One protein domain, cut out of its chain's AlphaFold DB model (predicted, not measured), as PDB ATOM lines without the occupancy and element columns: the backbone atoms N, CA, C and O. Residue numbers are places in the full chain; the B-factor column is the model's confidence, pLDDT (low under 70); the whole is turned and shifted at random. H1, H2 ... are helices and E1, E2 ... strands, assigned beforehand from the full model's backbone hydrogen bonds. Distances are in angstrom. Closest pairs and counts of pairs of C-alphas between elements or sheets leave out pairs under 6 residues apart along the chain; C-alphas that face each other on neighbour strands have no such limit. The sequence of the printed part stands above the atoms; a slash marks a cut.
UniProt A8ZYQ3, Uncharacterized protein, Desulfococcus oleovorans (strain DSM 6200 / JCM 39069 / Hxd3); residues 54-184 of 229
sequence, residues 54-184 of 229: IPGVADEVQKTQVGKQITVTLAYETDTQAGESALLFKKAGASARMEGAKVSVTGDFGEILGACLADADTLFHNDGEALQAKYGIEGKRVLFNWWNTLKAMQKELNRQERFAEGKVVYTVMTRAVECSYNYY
ATOM      1  N   ILE A  54     299.054 428.164 459.490       97.00
ATOM      2  CA  ILE A  54     298.780 427.386 460.709       97.00
ATOM      3  C   ILE A  54     298.126 428.224 461.819       97.00
ATOM      4  O   ILE A  54     297.099 427.774 462.325       97.00
ATOM      5  N   PRO A  55     298.594 429.448 462.154       97.19
ATOM      6  CA  PRO A  55     297.966 430.241 463.215       97.19
ATOM      7  C   PRO A  55     296.499 430.584 462.931       97.19
ATOM      8  O   PRO A  55     295.663 430.517 463.827       97.19
ATOM      9  N   GLY A  56     296.172 430.911 461.676       96.94
ATOM     10  CA  GLY A  56     294.799 431.233 461.277       96.94
ATOM     11  C   GLY A  56     293.879 430.014 461.320       96.94
ATOM     12  O   GLY A  56     292.761 430.101 461.821       96.94
ATOM     13  N   VAL A  57     294.368 428.859 460.854       97.44
ATOM     14  CA  VAL A  57     293.613 427.596 460.917       97.44
ATOM     15  C   VAL A  57     293.423 427.146 462.370       97.44
ATOM     16  O   VAL A  57     292.346 426.673 462.725       97.44
ATOM     17  N   ALA A  58     294.433 427.319 463.225       97.50
ATOM     18  CA  ALA A  58     294.350 426.978 464.641       97.50
ATOM     19  C   ALA A  58     293.334 427.835 465.398       97.50
ATOM     20  O   ALA A  58     292.524 427.290 466.146       97.50
ATOM     21  N   ASP A  59     293.318 429.143 465.149       97.31
ATOM     22  CA  ASP A  59     292.321 430.052 465.717       97.31
ATOM     23  C   ASP A  59     290.889 429.670 465.288       97.31
ATOM     24  O   ASP A  59     289.981 429.602 466.120       97.31
ATOM     25  N   GLU A  60     290.684 429.333 464.008       95.81
ATOM     26  CA  GLU A  60     289.383 428.872 463.512       95.81
ATOM     27  C   GLU A  60     288.952 427.551 464.170       95.81
ATOM     28  O   GLU A  60     287.811 427.434 464.632       95.81
ATOM     29  N   VAL A  61     289.849 426.563 464.261       97.06
ATOM     30  CA  VAL A  61     289.575 425.270 464.913       97.06
ATOM     31  C   VAL A  61     289.220 425.468 466.384       97.06
ATOM     32  O   VAL A  61     288.204 424.940 466.840       97.06
ATOM     33  N   GLN A  62     290.001 426.272 467.106       95.31
ATOM     34  CA  GLN A  62     289.775 426.545 468.522       95.31
ATOM     35  C   GLN A  62     288.404 427.189 468.761       95.31
ATOM     36  O   GLN A  62     287.679 426.790 469.670       95.31
ATOM     37  N   LYS A  63     288.015 428.150 467.918       94.88
ATOM     38  CA  LYS A  63     286.733 428.861 468.041       94.88
ATOM     39  C   LYS A  63     285.526 428.017 467.657       94.88
ATOM     40  O   LYS A  63     284.435 428.258 468.168       94.88
ATOM     41  N   THR A  64     285.683 427.088 466.716       94.06
ATOM     42  CA  THR A  64     284.531 426.462 466.046       94.06
ATOM     43  C   THR A  64     284.366 424.974 466.317       94.06
ATOM     44  O   THR A  64     283.279 424.451 466.056       94.06
ATOM     45  N   GLN A  65     285.397 424.276 466.806       95.12
ATOM     46  CA  GLN A  65     285.396 422.811 466.907       95.12
ATOM     47  C   GLN A  65     285.633 422.256 468.315       95.12
ATOM     48  O   GLN A  65     285.257 421.109 468.556       95.12
ATOM     49  N   VAL A  66     286.204 423.035 469.237       92.56
ATOM     50  CA  VAL A  66     286.393 422.610 470.636       92.56
ATOM     51  C   VAL A  66     285.038 422.334 471.291       92.56
ATOM     52  O   VAL A  66     284.062 423.052 471.073       92.56
ATOM     53  N   GLY A  67     284.964 421.263 472.075       91.94
ATOM     54  CA  GLY A  67     283.750 420.761 472.717       91.94
ATOM     55  C   GLY A  67     282.939 419.794 471.849       91.94
ATOM     56  O   GLY A  67     281.985 419.184 472.340       91.94
ATOM     57  N   LYS A  68     283.268 419.636 470.558       95.31
ATOM     58  CA  LYS A  68     282.546 418.715 469.669       95.31
ATOM     59  C   LYS A  68     283.128 417.317 469.764       95.31
ATOM     60  O   LYS A  68     284.266 417.087 469.379       95.31
ATOM     61  N   GLN A  69     282.309 416.348 470.149       96.06
ATOM     62  CA  GLN A  69     282.718 414.947 470.120       96.06
ATOM     63  C   GLN A  69     282.700 414.373 468.698       96.06
ATOM     64  O   GLN A  69     281.758 414.570 467.917       96.06
ATOM     65  N   ILE A  70     283.729 413.594 468.374       96.12
ATOM     66  CA  ILE A  70     283.750 412.726 467.196       96.12
ATOM     67  C   ILE A  70     283.954 411.273 467.610       96.12
ATOM     68  O   ILE A  70     284.660 410.980 468.573       96.12
ATOM     69  N   THR A  71     283.352 410.371 466.836       97.75
ATOM     70  CA  THR A  71     283.644 408.938 466.873       97.75
ATOM     71  C   THR A  71     283.873 408.474 465.443       97.75
ATOM     72  O   THR A  71     282.975 408.562 464.605       97.75
ATOM     73  N   VAL A  72     285.085 408.012 465.149       97.94
ATOM     74  CA  VAL A  72     285.496 407.604 463.800       97.94
ATOM     75  C   VAL A  72     286.265 406.291 463.856       97.94
ATOM     76  O   VAL A  72     287.029 406.050 464.789       97.94
ATOM     77  N   THR A  73     286.094 405.446 462.842       98.12
ATOM     78  CA  THR A  73     286.922 404.250 462.650       98.12
ATOM     79  C   THR A  73     287.785 404.456 461.418       98.12
ATOM     80  O   THR A  73     287.282 404.567 460.303       98.12
ATOM     81  N   LEU A  74     289.094 404.519 461.629       98.06
ATOM     82  CA  LEU A  74     290.082 404.843 460.608       98.06
ATOM     83  C   LEU A  74     290.815 403.575 460.184       98.06
ATOM     84  O   LEU A  74     291.222 402.793 461.039       98.06
ATOM     85  N   ALA A  75     290.981 403.367 458.880       97.19
ATOM     86  CA  ALA A  75     291.732 402.243 458.328       97.19
ATOM     87  C   ALA A  75     293.085 402.721 457.790       97.19
ATOM     88  O   ALA A  75     293.147 403.745 457.107       97.19
ATOM     89  N   TYR A  76     294.131 401.955 458.078       97.19
ATOM     90  CA  TYR A  76     295.520 402.216 457.710       97.19
ATOM     91  C   TYR A  76     296.057 401.093 456.823       97.19
ATOM     92  O   TYR A  76     295.449 400.029 456.709       97.19
ATOM     93  N   GLU A  77     297.210 401.328 456.199       95.19
ATOM     94  CA  GLU A  77     297.841 400.330 455.330       95.19
ATOM     95  C   GLU A  77     298.481 399.188 456.124       95.19
ATOM     96  O   GLU A  77     298.516 398.050 455.662       95.19
ATOM     97  N   THR A  78     298.990 399.482 457.325       96.62
ATOM     98  CA  THR A  78     299.706 398.516 458.165       96.62
ATOM     99  C   THR A  78     299.364 398.684 459.642       96.62
ATOM    100  O   THR A  78     299.037 399.782 460.101       96.62
ATOM    101  N   ASP A  79     299.523 397.604 460.409       96.06
ATOM    102  CA  ASP A  79     299.366 397.604 461.869       96.06
ATOM    103  C   ASP A  79     300.359 398.559 462.553       96.06
ATOM    104  O   ASP A  79     300.013 399.218 463.532       96.06
ATOM    105  N   THR A  80     301.574 398.694 462.009       95.50
ATOM    106  CA  THR A  80     302.581 399.646 462.500       95.50
ATOM    107  C   THR A  80     302.089 401.085 462.368       95.50
ATOM    108  O   THR A  80     302.123 401.837 463.341       95.50
ATOM    109  N   GLN A  81     301.578 401.467 461.194       95.62
ATOM    110  CA  GLN A  81     301.044 402.813 460.971       95.62
ATOM    111  C   GLN A  81     299.800 403.075 461.830       95.62
ATOM    112  O   GLN A  81     299.651 404.167 462.381       95.62
ATOM    113  N   ALA A  82     298.931 402.072 461.992       97.38
ATOM    114  CA  ALA A  82     297.792 402.151 462.902       97.38
ATOM    115  C   ALA A  82     298.247 402.371 464.355       97.38
ATOM    116  O   ALA A  82     297.674 403.201 465.059       97.38
ATOM    117  N   GLY A  83     299.306 401.683 464.793       97.44
ATOM    118  CA  GLY A  83     299.884 401.825 466.131       97.44
ATOM    119  C   GLY A  83     300.463 403.202 466.402       97.44
ATOM    120  O   GLY A  83     300.145 403.824 467.418       97.44
ATOM    121  N   GLU A  84     301.252 403.710 465.465       97.44
ATOM    122  CA  GLU A  84     301.810 405.055 465.545       97.44
ATOM    123  C   GLU A  84     300.712 406.125 465.520       97.44
ATOM    124  O   GLU A  84     300.727 407.041 466.337       97.44
ATOM    125  N   SER A  85     299.710 405.983 464.652       97.44
ATOM    126  CA  SER A  85     298.596 406.937 464.563       97.44
ATOM    127  C   SER A  85     297.712 406.899 465.814       97.44
ATOM    128  O   SER A  85     297.286 407.941 466.311       97.44
ATOM    129  N   ALA A  86     297.491 405.718 466.404       97.81
ATOM    130  CA  ALA A  86     296.793 405.590 467.683       97.81
ATOM    131  C   ALA A  86     297.544 406.292 468.829       97.81
ATOM    132  O   ALA A  86     296.903 406.839 469.729       97.81
ATOM    133  N   LEU A  87     298.882 406.305 468.807       97.94
ATOM    134  CA  LEU A  87     299.684 407.068 469.766       97.94
ATOM    135  C   LEU A  87     299.452 408.579 469.621       97.94
ATOM    136  O   LEU A  87     299.311 409.249 470.646       97.94
ATOM    137  N   LEU A  88     299.356 409.098 468.389       98.06
ATOM    138  CA  LEU A  88     299.059 410.517 468.138       98.06
ATOM    139  C   LEU A  88     297.738 410.927 468.798       98.06
ATOM    140  O   LEU A  88     297.700 411.875 469.578       98.06
ATOM    141  N   PHE A  89     296.676 410.144 468.588       98.12
ATOM    142  CA  PHE A  89     295.375 410.388 469.215       98.12
ATOM    143  C   PHE A  89     295.414 410.337 470.742       98.12
ATOM    144  O   PHE A  89     294.849 411.211 471.397       98.12
ATOM    145  N   LYS A  90     296.108 409.352 471.324       97.62
ATOM    146  CA  LYS A  90     296.250 409.245 472.785       97.62
ATOM    147  C   LYS A  90     296.961 410.458 473.377       97.62
ATOM    148  O   LYS A  90     296.558 410.957 474.423       97.62
ATOM    149  N   LYS A  91     298.010 410.945 472.711       96.88
ATOM    150  CA  LYS A  91     298.734 412.161 473.114       96.88
ATOM    151  C   LYS A  91     297.909 413.432 472.905       96.88
ATOM    152  O   LYS A  91     298.116 414.389 473.640       96.88
ATOM    153  N   ALA A  92     296.961 413.412 471.971       96.38
ATOM    154  CA  ALA A  92     295.966 414.461 471.768       96.38
ATOM    155  C   ALA A  92     294.770 414.384 472.745       96.38
ATOM    156  O   ALA A  92     293.809 415.128 472.593       96.38
ATOM    157  N   GLY A  93     294.791 413.475 473.729       95.44
ATOM    158  CA  GLY A  93     293.726 413.339 474.731       95.44
ATOM    159  C   GLY A  93     292.508 412.528 474.277       95.44
ATOM    160  O   GLY A  93     291.533 412.422 475.019       95.44
ATOM    161  N   ALA A  94     292.552 411.915 473.092       97.62
ATOM    162  CA  ALA A  94     291.481 411.068 472.583       97.62
ATOM    163  C   ALA A  94     291.664 409.595 472.980       97.62
ATOM    164  O   ALA A  94     292.777 409.076 473.105       97.62
ATOM    165  N   SER A  95     290.550 408.878 473.114       97.38
ATOM    166  CA  SER A  95     290.562 407.420 473.221       97.38
ATOM    167  C   SER A  95     290.806 406.818 471.841       97.38
ATOM    168  O   SER A  95     290.051 407.097 470.915       97.38
ATOM    169  N   ALA A  96     291.825 405.965 471.708       97.31
ATOM    170  CA  ALA A  96     292.139 405.254 470.470       97.31
ATOM    171  C   ALA A  96     292.332 403.755 470.734       97.31
ATOM    172  O   ALA A  96     293.263 403.348 471.443       97.31
ATOM    173  N   ARG A  97     291.454 402.934 470.148       96.44
ATOM    174  CA  ARG A  97     291.474 401.468 470.230       96.44
ATOM    175  C   ARG A  97     291.861 400.881 468.880       96.44
ATOM    176  O   ARG A  97     291.211 401.166 467.878       96.44
ATOM    177  N   MET A  98     292.896 400.051 468.873       96.25
ATOM    178  CA  MET A  98     293.353 399.355 467.673       96.25
ATOM    179  C   MET A  98     292.690 397.991 467.518       96.25
ATOM    180  O   MET A  98     292.543 397.261 468.498       96.25
ATOM    181  N   GLU A  99     292.380 397.636 466.276       95.06
ATOM    182  CA  GLU A  99     291.926 396.314 465.843       95.06
ATOM    183  C   GLU A  99     292.601 395.993 464.499       95.06
ATOM    184  O   GLU A  99     292.097 396.338 463.428       95.06
ATOM    185  N   GLY A 100     293.802 395.402 464.561       94.50
ATOM    186  CA  GLY A 100     294.699 395.270 463.404       94.50
ATOM    187  C   GLY A 100     295.053 396.641 462.820       94.50
ATOM    188  O   GLY A 100     295.336 397.586 463.559       94.50
ATOM    189  N   ALA A 101     294.932 396.780 461.500       96.12
ATOM    190  CA  ALA A 101     295.168 398.029 460.780       96.12
ATOM    191  C   ALA A 101     294.014 399.051 460.891       96.12
ATOM    192  O   ALA A 101     293.933 399.986 460.094       96.12
ATOM    193  N   LYS A 102     293.084 398.888 461.841       97.56
ATOM    194  CA  LYS A 102     292.009 399.854 462.110       97.56
ATOM    195  C   LYS A 102     292.169 400.488 463.484       97.56
ATOM    196  O   LYS A 102     292.539 399.817 464.443       97.56
ATOM    197  N   VAL A 103     291.826 401.767 463.590       98.25
ATOM    198  CA  VAL A 103     291.805 402.510 464.855       98.25
ATOM    199  C   VAL A 103     290.446 403.169 465.032       98.25
ATOM    200  O   VAL A 103     290.064 404.041 464.254       98.25
ATOM    201  N   SER A 104     289.725 402.763 466.070       98.12
ATOM    202  CA  SER A 104     288.500 403.419 466.523       98.12
ATOM    203  C   SER A 104     288.863 404.522 467.506       98.12
ATOM    204  O   SER A 104     289.485 404.256 468.537       98.12
ATOM    205  N   VAL A 105     288.488 405.753 467.173       98.12
ATOM    206  CA  VAL A 105     288.831 406.963 467.918       98.12
ATOM    207  C   VAL A 105     287.568 407.632 468.429       98.12
ATOM    208  O   VAL A 105     286.634 407.844 467.657       98.12
ATOM    209  N   THR A 106     287.573 408.013 469.705       98.19
ATOM    210  CA  THR A 106     286.553 408.876 470.310       98.19
ATOM    211  C   THR A 106     287.232 409.970 471.118       98.19
ATOM    212  O   THR A 106     288.066 409.678 471.976       98.19
ATOM    213  N   GLY A 107     286.870 411.223 470.869       97.44
ATOM    214  CA  GLY A 107     287.452 412.357 471.576       97.44
ATOM    215  C   GLY A 107     287.006 413.697 471.013       97.44
ATOM    216  O   GLY A 107     286.245 413.756 470.038       97.44
ATOM    217  N   ASP A 108     287.487 414.754 471.662       98.06
ATOM    218  CA  ASP A 108     287.162 416.125 471.302       98.06
ATOM    219  C   ASP A 108     287.821 416.487 469.970       98.06
ATOM    220  O   ASP A 108     289.033 416.367 469.789       98.06
ATOM    221  N   PHE A 109     287.003 416.903 469.011       97.94
ATOM    222  CA  PHE A 109     287.430 417.183 467.652       97.94
ATOM    223  C   PHE A 109     288.371 418.383 467.578       97.94
ATOM    224  O   PHE A 109     289.359 418.336 466.844       97.94
ATOM    225  N   GLY A 110     288.080 419.439 468.340       97.69
ATOM    226  CA  GLY A 110     288.920 420.626 468.407       97.69
ATOM    227  C   GLY A 110     290.275 420.323 469.032       97.69
ATOM    228  O   GLY A 110     291.287 420.715 468.463       97.69
ATOM    229  N   GLU A 111     290.314 419.562 470.128       97.94
ATOM    230  CA  GLU A 111     291.569 419.168 470.789       97.94
ATOM    231  C   GLU A 111     292.427 418.252 469.904       97.94
ATOM    232  O   GLU A 111     293.636 418.458 469.775       97.94
ATOM    233  N   ILE A 112     291.810 417.283 469.215       98.38
ATOM    234  CA  ILE A 112     292.510 416.405 468.262       98.38
ATOM    235  C   ILE A 112     293.155 417.227 467.142       98.38
ATOM    236  O   ILE A 112     294.337 417.049 466.835       98.38
ATOM    237  N   LEU A 113     292.383 418.117 466.514       98.56
ATOM    238  CA  LEU A 113     292.895 418.963 465.439       98.56
ATOM    239  C   LEU A 113     293.917 419.979 465.956       98.56
ATOM    240  O   LEU A 113     294.902 420.231 465.271       98.56
ATOM    241  N   GLY A 114     293.727 420.515 467.161       98.31
ATOM    242  CA  GLY A 114     294.667 421.415 467.823       98.31
ATOM    243  C   GLY A 114     296.019 420.752 468.078       98.31
ATOM    244  O   GLY A 114     297.055 421.330 467.756       98.31
ATOM    245  N   ALA A 115     296.030 419.506 468.557       98.31
ATOM    246  CA  ALA A 115     297.259 418.735 468.728       98.31
ATOM    247  C   ALA A 115     297.970 418.474 467.389       98.31
ATOM    248  O   ALA A 115     299.188 418.623 467.298       98.31
ATOM    249  N   CYS A 116     297.210 418.140 466.342       98.44
ATOM    250  CA  CYS A 116     297.735 417.969 464.987       98.44
ATOM    251  C   CYS A 116     298.351 419.266 464.438       98.44
ATOM    252  O   CYS A 116     299.453 419.252 463.892       98.44
ATOM    253  N   LEU A 117     297.676 420.401 464.630       98.69
ATOM    254  CA  LEU A 117     298.163 421.718 464.227       98.69
ATOM    255  C   LEU A 117     299.428 422.123 464.988       98.69
ATOM    256  O   LEU A 117     300.342 422.661 464.372       98.69
ATOM    257  N   ALA A 118     299.514 421.830 466.286       98.50
ATOM    258  CA  ALA A 118     300.715 422.081 467.080       98.50
ATOM    259  C   ALA A 118     301.909 421.240 466.596       98.50
ATOM    260  O   ALA A 118     303.030 421.742 466.503       98.50
ATOM    261  N   ASP A 119     301.677 419.974 466.239       98.38
ATOM    262  CA  ASP A 119     302.726 419.126 465.669       98.38
ATOM    263  C   ASP A 119     303.160 419.619 464.280       98.38
ATOM    264  O   ASP A 119     304.353 419.640 463.972       98.38
ATOM    265  N   ALA A 120     302.205 420.057 463.451       98.31
ATOM    266  CA  ALA A 120     302.487 420.670 462.157       98.31
ATOM    267  C   ALA A 120     303.318 421.944 462.318       98.31
ATOM    268  O   ALA A 120     304.345 422.071 461.660       98.31
ATOM    269  N   ASP A 121     302.946 422.831 463.241       98.06
ATOM    270  CA  ASP A 121     303.689 424.060 463.526       98.06
ATOM    271  C   ASP A 121     305.126 423.778 463.974       98.06
ATOM    272  O   ASP A 121     306.072 424.399 463.488       98.06
ATOM    273  N   THR A 122     305.303 422.772 464.830       97.88
ATOM    274  CA  THR A 122     306.620 422.332 465.307       97.88
ATOM    275  C   THR A 122     307.507 421.891 464.134       97.88
ATOM    276  O   THR A 122     308.631 422.375 463.977       97.88
ATOM    277  N   LEU A 123     306.993 421.030 463.244       96.94
ATOM    278  CA  LEU A 123     307.757 420.594 462.068       96.94
ATOM    279  C   LEU A 123     307.949 421.726 461.048       96.94
ATOM    280  O   LEU A 123     308.998 421.805 460.409       96.94
ATOM    281  N   PHE A 124     306.978 422.630 460.904       95.88
ATOM    282  CA  PHE A 124     307.093 423.799 460.035       95.88
ATOM    283  C   PHE A 124     308.287 424.672 460.439       95.88
ATOM    284  O   PHE A 124     309.001 425.175 459.573       95.88
ATOM    285  N   HIS A 125     308.575 424.779 461.734       95.69
ATOM    286  CA  HIS A 125     309.757 425.469 462.261       95.69
ATOM    287  C   HIS A 125     311.033 424.611 462.277       95.69
ATOM    288  O   HIS A 125     312.037 425.004 462.861       95.69
ATOM    289  N   ASN A 126     311.027 423.480 461.567       95.94
ATOM    290  CA  ASN A 126     312.130 422.527 461.442       95.94
ATOM    291  C   ASN A 126     312.536 421.833 462.752       95.94
ATOM    292  O   ASN A 126     313.619 421.258 462.817       95.94
ATOM    293  N   ASP A 127     311.662 421.804 463.760       95.88
ATOM    294  CA  ASP A 127     311.936 421.157 465.046       95.88
ATOM    295  C   ASP A 127     311.428 419.702 465.070       95.88
ATOM    296  O   ASP A 127     310.549 419.298 465.834       95.88
ATOM    297  N   GLY A 128     311.962 418.876 464.167       95.69
ATOM    298  CA  GLY A 128     311.611 417.452 464.121       95.69
ATOM    299  C   GLY A 128     312.070 416.674 465.360       95.69
ATOM    300  O   GLY A 128     311.473 415.646 465.690       95.69
ATOM    301  N   GLU A 129     313.094 417.171 466.058       96.94
ATOM    302  CA  GLU A 129     313.625 416.576 467.287       96.94
ATOM    303  C   GLU A 129     312.618 416.667 468.436       96.94
ATOM    304  O   GLU A 129     312.413 415.673 469.137       96.94
ATOM    305  N   ALA A 130     311.909 417.792 468.585       97.69
ATOM    306  CA  ALA A 130     310.837 417.915 469.572       97.69
ATOM    307  C   ALA A 130     309.715 416.887 469.348       97.69
ATOM    308  O   ALA A 130     309.220 416.279 470.304       97.69
ATOM    309  N   LEU A 131     309.345 416.620 468.090       97.62
ATOM    310  CA  LEU A 131     308.359 415.582 467.767       97.62
ATOM    311  C   LEU A 131     308.885 414.177 468.060       97.62
ATOM    312  O   LEU A 131     308.156 413.347 468.610       97.62
ATOM    313  N   GLN A 132     310.157 413.920 467.757       97.19
ATOM    314  CA  GLN A 132     310.789 412.649 468.086       97.19
ATOM    315  C   GLN A 132     310.868 412.420 469.594       97.19
ATOM    316  O   GLN A 132     310.573 411.318 470.051       97.19
ATOM    317  N   ALA A 133     311.167 413.450 470.380       97.62
ATOM    318  CA  ALA A 133     311.128 413.372 471.836       97.62
ATOM    319  C   ALA A 133     309.701 413.120 472.361       97.62
ATOM    320  O   ALA A 133     309.506 412.336 473.291       97.62
ATOM    321  N   LYS A 134     308.687 413.745 471.747       97.31
ATOM    322  CA  LYS A 134     307.275 413.621 472.146       97.31
ATOM    323  C   LYS A 134     306.685 412.237 471.855       97.31
ATOM    324  O   LYS A 134     305.913 411.716 472.672       97.31
ATOM    325  N   TYR A 135     307.018 411.662 470.700       97.12
ATOM    326  CA  TYR A 135     306.368 410.462 470.169       97.12
ATOM    327  C   TYR A 135     307.268 409.227 470.086       97.12
ATOM    328  O   TYR A 135     306.751 408.122 469.953       97.12
ATOM    329  N   GLY A 136     308.591 409.383 470.142       96.81
ATOM    330  CA  GLY A 136     309.538 408.315 469.803       96.81
ATOM    331  C   GLY A 136     309.550 407.969 468.309       96.81
ATOM    332  O   GLY A 136     310.050 406.915 467.928       96.81
ATOM    333  N   ILE A 137     308.978 408.834 467.466       96.62
ATOM    334  CA  ILE A 137     308.818 408.659 466.019       96.62
ATOM    335  C   ILE A 137     309.472 409.861 465.341       96.62
ATOM    336  O   ILE A 137     309.268 410.989 465.776       96.62
ATOM    337  N   GLU A 138     310.228 409.637 464.269       96.94
ATOM    338  CA  GLU A 138     310.816 410.718 463.470       96.94
ATOM    339  C   GLU A 138     309.761 411.777 463.092       96.94
ATOM    340  O   GLU A 138     308.685 411.432 462.597       96.94
ATOM    341  N   GLY A 139     310.067 413.067 463.279       96.06
ATOM    342  CA  GLY A 139     309.102 414.157 463.078       96.06
ATOM    343  C   GLY A 139     308.435 414.160 461.696       96.06
ATOM    344  O   GLY A 139     307.222 414.335 461.590       96.06
ATOM    345  N   LYS A 140     309.181 413.858 460.626       96.00
ATOM    346  CA  LYS A 140     308.609 413.745 459.276       96.00
ATOM    347  C   LYS A 140     307.574 412.615 459.182       96.00
ATOM    348  O   LYS A 140     306.510 412.787 458.588       96.00
ATOM    349  N   ARG A 141     307.841 411.479 459.833       97.25
ATOM    350  CA  ARG A 141     306.919 410.338 459.917       97.25
ATOM    351  C   ARG A 141     305.704 410.633 460.801       97.25
ATOM    352  O   ARG A 141     304.610 410.191 460.462       97.25
ATOM    353  N   VAL A 142     305.853 411.432 461.861       98.19
ATOM    354  CA  VAL A 142     304.714 411.936 462.656       98.19
ATOM    355  C   VAL A 142     303.727 412.688 461.761       98.19
ATOM    356  O   VAL A 142     302.539 412.366 461.765       98.19
ATOM    357  N   LEU A 143     304.202 413.624 460.931       98.12
ATOM    358  CA  LEU A 143     303.316 414.372 460.033       98.12
ATOM    359  C   LEU A 143     302.763 413.526 458.887       98.12
ATOM    360  O   LEU A 143     301.609 413.711 458.501       98.12
ATOM    361  N   PHE A 144     303.514 412.542 458.396       98.06
ATOM    362  CA  PHE A 144     302.973 411.560 457.456       98.06
ATOM    363  C   PHE A 144     301.814 410.750 458.061       98.06
ATOM    364  O   PHE A 144     300.795 410.513 457.408       98.06
ATOM    365  N   ASN A 145     301.931 410.352 459.328       98.12
ATOM    366  CA  ASN A 145     300.867 409.646 460.035       98.12
ATOM    367  C   ASN A 145     299.658 410.555 460.290       98.12
ATOM    368  O   ASN A 145     298.526 410.122 460.065       98.12
ATOM    369  N   TRP A 146     299.873 411.824 460.657       98.50
ATOM    370  CA  TRP A 146     298.795 412.815 460.721       98.50
ATOM    371  C   TRP A 146     298.095 412.992 459.375       98.50
ATOM    372  O   TRP A 146     296.869 412.994 459.327       98.50
ATOM    373  N   TRP A 147     298.836 413.066 458.271       98.69
ATOM    374  CA  TRP A 147     298.252 413.197 456.938       98.69
ATOM    375  C   TRP A 147     297.341 412.014 456.586       98.69
ATOM    376  O   TRP A 147     296.181 412.208 456.219       98.69
ATOM    377  N   ASN A 148     297.823 410.781 456.773       98.31
ATOM    378  CA  ASN A 148     297.018 409.578 456.531       98.31
ATOM    379  C   ASN A 148     295.788 409.523 457.445       98.31
ATOM    380  O   ASN A 148     294.688 409.189 457.001       98.31
ATOM    381  N   THR A 149     295.966 409.915 458.705       98.00
ATOM    382  CA  THR A 149     294.900 410.009 459.701       98.00
ATOM    383  C   THR A 149     293.813 410.995 459.276       98.00
ATOM    384  O   THR A 149     292.635 410.640 459.274       98.00
ATOM    385  N   LEU A 150     294.180 412.216 458.876       98.69
ATOM    386  CA  LEU A 150     293.233 413.241 458.434       98.69
ATOM    387  C   LEU A 150     292.535 412.828 457.135       98.69
ATOM    388  O   LEU A 150     291.320 412.976 457.021       98.69
ATOM    389  N   LYS A 151     293.255 412.223 456.188       98.50
ATOM    390  CA  LYS A 151     292.669 411.682 454.955       98.50
ATOM    391  C   LYS A 151     291.616 410.609 455.247       98.50
ATOM    392  O   LYS A 151     290.514 410.647 454.691       98.50
ATOM    393  N   ALA A 152     291.925 409.662 456.134       98.31
ATOM    394  CA  ALA A 152     290.979 408.636 456.564       98.31
ATOM    395  C   ALA A 152     289.791 409.245 457.329       98.31
ATOM    396  O   ALA A 152     288.644 408.869 457.086       98.31
ATOM    397  N   MET A 153     290.050 410.219 458.205       98.44
ATOM    398  CA  MET A 153     289.029 410.897 459.004       98.44
ATOM    399  C   MET A 153     288.069 411.705 458.136       98.44
ATOM    400  O   MET A 153     286.863 411.611 458.333       98.44
ATOM    401  N   GLN A 154     288.564 412.437 457.136       98.44
ATOM    402  CA  GLN A 154     287.724 413.150 456.176       98.44
ATOM    403  C   GLN A 154     286.782 412.181 455.455       98.44
ATOM    404  O   GLN A 154     285.583 412.440 455.350       98.44
ATOM    405  N   LYS A 155     287.314 411.052 454.967       98.19
ATOM    406  CA  LYS A 155     286.513 410.027 454.286       98.19
ATOM    407  C   LYS A 155     285.421 409.474 455.201       98.19
ATOM    408  O   LYS A 155     284.283 409.321 454.763       98.19
ATOM    409  N   GLU A 156     285.759 409.189 456.454       98.12
ATOM    410  CA  GLU A 156     284.819 408.645 457.432       98.12
ATOM    411  C   GLU A 156     283.754 409.667 457.853       98.12
ATOM    412  O   GLU A 156     282.570 409.343 457.848       98.12
ATOM    413  N   LEU A 157     284.130 410.918 458.124       97.94
ATOM    414  CA  LEU A 157     283.182 411.992 458.435       97.94
ATOM    415  C   LEU A 157     282.218 412.246 457.273       97.94
ATOM    416  O   LEU A 157     281.018 412.370 457.493       97.94
ATOM    417  N   ASN A 158     282.709 412.235 456.032       97.75
ATOM    418  CA  ASN A 158     281.852 412.352 454.852       97.75
ATOM    419  C   ASN A 158     280.883 411.167 454.720       97.75
ATOM    420  O   ASN A 158     279.737 411.362 454.328       97.75
ATOM    421  N   ARG A 159     281.312 409.946 455.070       97.62
ATOM    422  CA  ARG A 159     280.433 408.764 455.111       97.62
ATOM    423  C   ARG A 159     279.341 408.895 456.175       97.62
ATOM    424  O   ARG A 159     278.254 408.364 455.991       97.62
ATOM    425  N   GLN A 160     279.633 409.603 457.264       97.62
ATOM    426  CA  GLN A 160     278.677 409.967 458.312       97.62
ATOM    427  C   GLN A 160     277.866 411.234 457.975       97.62
ATOM    428  O   GLN A 160     277.185 411.759 458.850       97.62
ATOM    429  N   GLU A 161     277.974 411.762 456.750       97.81
ATOM    430  CA  GLU A 161     277.332 413.009 456.293       97.81
ATOM    431  C   GLU A 161     277.753 414.273 457.076       97.81
ATOM    432  O   GLU A 161     277.158 415.344 456.952       97.81
ATOM    433  N   ARG A 162     278.856 414.194 457.830       97.25
ATOM    434  CA  ARG A 162     279.476 415.301 458.577       97.25
ATOM    435  C   ARG A 162     280.419 416.111 457.690       97.25
ATOM    436  O   ARG A 162     281.618 416.241 457.951       97.25
ATOM    437  N   PHE A 163     279.883 416.638 456.591       97.19
ATOM    438  CA  PHE A 163     280.667 417.323 455.557       97.19
ATOM    439  C   PHE A 163     281.343 418.607 456.054       97.19
ATOM    440  O   PHE A 163     282.421 418.962 455.572       97.19
ATOM    441  N   ALA A 164     280.732 419.304 457.017       96.19
ATOM    442  CA  ALA A 164     281.303 420.512 457.603       96.19
ATOM    443  C   ALA A 164     282.616 420.195 458.335       96.19
ATOM    444  O   ALA A 164     283.642 420.814 458.059       96.19
ATOM    445  N   GLU A 165     282.617 419.179 459.195       96.88
ATOM    446  CA  GLU A 165     283.815 418.698 459.880       96.88
ATOM    447  C   GLU A 165     284.821 418.101 458.896       96.88
ATOM    448  O   GLU A 165     286.010 418.398 458.990       96.88
ATOM    449  N   GLY A 166     284.359 417.346 457.894       97.75
ATOM    450  CA  GLY A 166     285.215 416.840 456.818       97.75
ATOM    451  C   GLY A 166     285.967 417.955 456.077       97.75
ATOM    452  O   GLY A 166     287.151 417.807 455.768       97.75
ATOM    453  N   LYS A 167     285.325 419.107 455.842       98.06
ATOM    454  CA  LYS A 167     285.967 420.287 455.239       98.06
ATOM    455  C   LYS A 167     287.023 420.911 456.156       98.06
ATOM    456  O   LYS A 167     288.071 421.338 455.667       98.06
ATOM    457  N   VAL A 168     286.781 420.943 457.467       98.00
ATOM    458  CA  VAL A 168     287.773 421.421 458.444       98.00
ATOM    459  C   VAL A 168     288.986 420.490 458.470       98.00
ATOM    460  O   VAL A 168     290.111 420.964 458.329       98.00
ATOM    461  N   VAL A 169     288.771 419.168 458.537       98.38
ATOM    462  CA  VAL A 169     289.848 418.162 458.452       98.38
ATOM    463  C   VAL A 169     290.675 418.344 457.180       98.38
ATOM    464  O   VAL A 169     291.903 418.369 457.239       98.38
ATOM    465  N   TYR A 170     290.015 418.528 456.034       98.31
ATOM    466  CA  TYR A 170     290.687 418.768 454.756       98.31
ATOM    467  C   TYR A 170     291.533 420.048 454.767       98.31
ATOM    468  O   TYR A 170     292.640 420.076 454.228       98.31
ATOM    469  N   THR A 171     291.030 421.105 455.406       98.25
ATOM    470  CA  THR A 171     291.749 422.377 455.534       98.25
ATOM    471  C   THR A 171     292.995 422.208 456.398       98.25
ATOM    472  O   THR A 171     294.076 422.592 455.967       98.25
ATOM    473  N   VAL A 172     292.887 421.557 457.561       98.50
ATOM    474  CA  VAL A 172     294.038 421.245 458.428       98.50
ATOM    475  C   VAL A 172     295.066 420.381 457.689       98.50
ATOM    476  O   VAL A 172     296.263 420.663 457.726       98.50
ATOM    477  N   MET A 173     294.608 419.367 456.955       98.50
ATOM    478  CA  MET A 173     295.479 418.478 456.185       98.50
ATOM    479  C   MET A 173     296.292 419.248 455.139       98.50
ATOM    480  O   MET A 173     297.514 419.157 455.129       98.50
ATOM    481  N   THR A 174     295.626 420.039 454.299       97.69
ATOM    482  CA  THR A 174     296.259 420.693 453.140       97.69
ATOM    483  C   THR A 174     296.990 421.988 453.481       97.69
ATOM    484  O   THR A 174     298.001 422.307 452.863       97.69
ATOM    485  N   ARG A 175     296.503 422.756 454.465       96.81
ATOM    486  CA  ARG A 175     297.059 424.074 454.823       96.81
ATOM    487  C   ARG A 175     298.055 424.037 455.973       96.81
ATOM    488  O   ARG A 175     298.815 424.990 456.111       96.81
ATOM    489  N   ALA A 176     298.053 422.981 456.786       97.75
ATOM    490  CA  ALA A 176     299.006 422.825 457.880       97.75
ATOM    491  C   ALA A 176     299.916 421.617 457.665       97.75
ATOM    492  O   ALA A 176     301.118 421.791 457.479       97.75
ATOM    493  N   VAL A 177     299.365 420.401 457.649       98.19
ATOM    494  CA  VAL A 177     300.176 419.170 457.645       98.19
ATOM    495  C   VAL A 177     300.999 419.026 456.363       98.19
ATOM    496  O   VAL A 177     302.214 418.856 456.442       98.19
ATOM    497  N   GLU A 178     300.374 419.145 455.189       96.56
ATOM    498  CA  GLU A 178     301.064 419.045 453.894       96.56
ATOM    499  C   GLU A 178     302.117 420.145 453.726       96.56
ATOM    500  O   GLU A 178     303.252 419.854 453.354       96.56
ATOM    501  N   CYS A 179     301.778 421.397 454.054       95.06
ATOM    502  CA  CYS A 179     302.731 422.505 453.994       95.06
ATOM    503  C   CYS A 179     303.944 422.256 454.903       95.06
ATOM    504  O   CYS A 179     305.081 422.405 454.463       95.06
ATOM    505  N   SER A 180     303.719 421.822 456.143       96.12
ATOM    506  CA  SER A 180     304.794 421.555 457.109       96.12
ATOM    507  C   SER A 180     305.682 420.397 456.674       96.12
ATOM    508  O   SER A 180     306.902 420.487 456.769       96.12
ATOM    509  N   TYR A 181     305.083 419.331 456.140       96.44
ATOM    510  CA  TYR A 181     305.816 418.182 455.620       96.44
ATOM    511  C   TYR A 181     306.678 418.546 454.401       96.44
ATOM    512  O   TYR A 181     307.840 418.141 454.326       96.44
ATOM    513  N   ASN A 182     306.126 419.320 453.462       94.62
ATOM    514  CA  ASN A 182     306.801 419.688 452.215       94.62
ATOM    515  C   ASN A 182     307.942 420.686 452.433       94.62
ATOM    516  O   ASN A 182     308.964 420.597 451.761       94.62
ATOM    517  N   TYR A 183     307.783 421.612 453.379       93.19
ATOM    518  CA  TYR A 183     308.786 422.634 453.681       93.19
ATOM    519  C   TYR A 183     309.711 422.275 454.851       93.19
ATOM    520  O   TYR A 183     310.489 423.123 455.302       93.19
ATOM    521  N   TYR A 184     309.643 421.053 455.379       92.50
ATOM    522  CA  TYR A 184     310.554 420.618 456.434       92.50
ATOM    523  C   TYR A 184     312.008 420.705 455.952       92.50
ATOM    524  O   TYR A 184     312.310 420.329 454.822       92.50
TER     525      TYR A 184
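AT A GLANCE: This is residues 54 to 184 of the 229 residues of an uncharacterized protein of Desulfococcus oleovorans (strain DSM 6200 / JCM 39069 / Hxd3) (UniProt A8ZYQ3). What is the overall picture? A small sheet of strands E1, E3 and E2 is a wall with one face bare, and H2 and residues 148 to 157 of H5 cover its other face. H5 also belongs to an up-and-down bundle of H1, H3, H5 and H6, each running against the one before it in the chain, with the short H4 at the end of H3 and H5 away from the sheet. What is printed, and how large is it? The 131 residues, mostly helix by class, run H1, E1, H2, E2, E3, H3, H4, H5, H6, and the sheet is antiparallel. The whole is compact, with a radius of gyration of the C-alphas of 13.3 A and spans of 36 by 34 by 22 A.

IN THESE COORDINATES: Where are the strands? E1 is residues 69 to 75, 19.5 A long, from C-alpha 69 at (282.718, 414.947, 470.120); E3 is 102 to 108, 19.3 A, and E2 is 95 to 99. Where are the helices? H5, residues 139 to 159, spans 30.2 A; H6, 163 to 182, spans 26.5 A and ends with C-alpha 182 at (306.801, 419.688, 452.215). H3 is 109 to 124, 22.1 A; H2 is 79 to 91, 18.4 A; H1 is 54 to 65, from C-alpha 54 at (298.780, 427.386, 460.709); H4 is 128 to 135.

HOW THE PARTS SIT: How do the strands pair? Inner strand E3 is antiparallel to E1, with N 72 and O 105 3.0 A apart, and to E2, its hairpin partner, with N 97 and O 104 2.9 A apart. What is on the sheet? H2, at a height over the sheet of 8.4 A, runs along the strands over E3 and E2; E1, H2 and E2 form a split strand-helix-strand unit, E3 between its strands, with a right-handed crossover. On the same face H5 only just stands up from the sheet, rising 42 degrees. How do the helices meet? H5 and H6, a helical hairpin, touch at Gln 154 and Gly 166, C-alphas 4.5 A apart; H3 touches H6 at Phe 124 and Ser 180, 4.3 A, H1 at Gln 65 and Gly 110, 4.4 A, and, with residues 119 to 123 alone, H4 at Asp 119 and Leu 131, 7.0 A. Every O i to N i+4 pair is within hydrogen-bond range in H1 to H5, and 14 of 16 in H6.

THE WHOLE: How far does it reach? The two C-alphas farthest apart, those of Glu 129 and Glu 161, are 38.1 A apart. Is anything missing or uncertain? The printed part has no cut, each link between its named elements is tight, and no printed residue is under 70 in pLDDT.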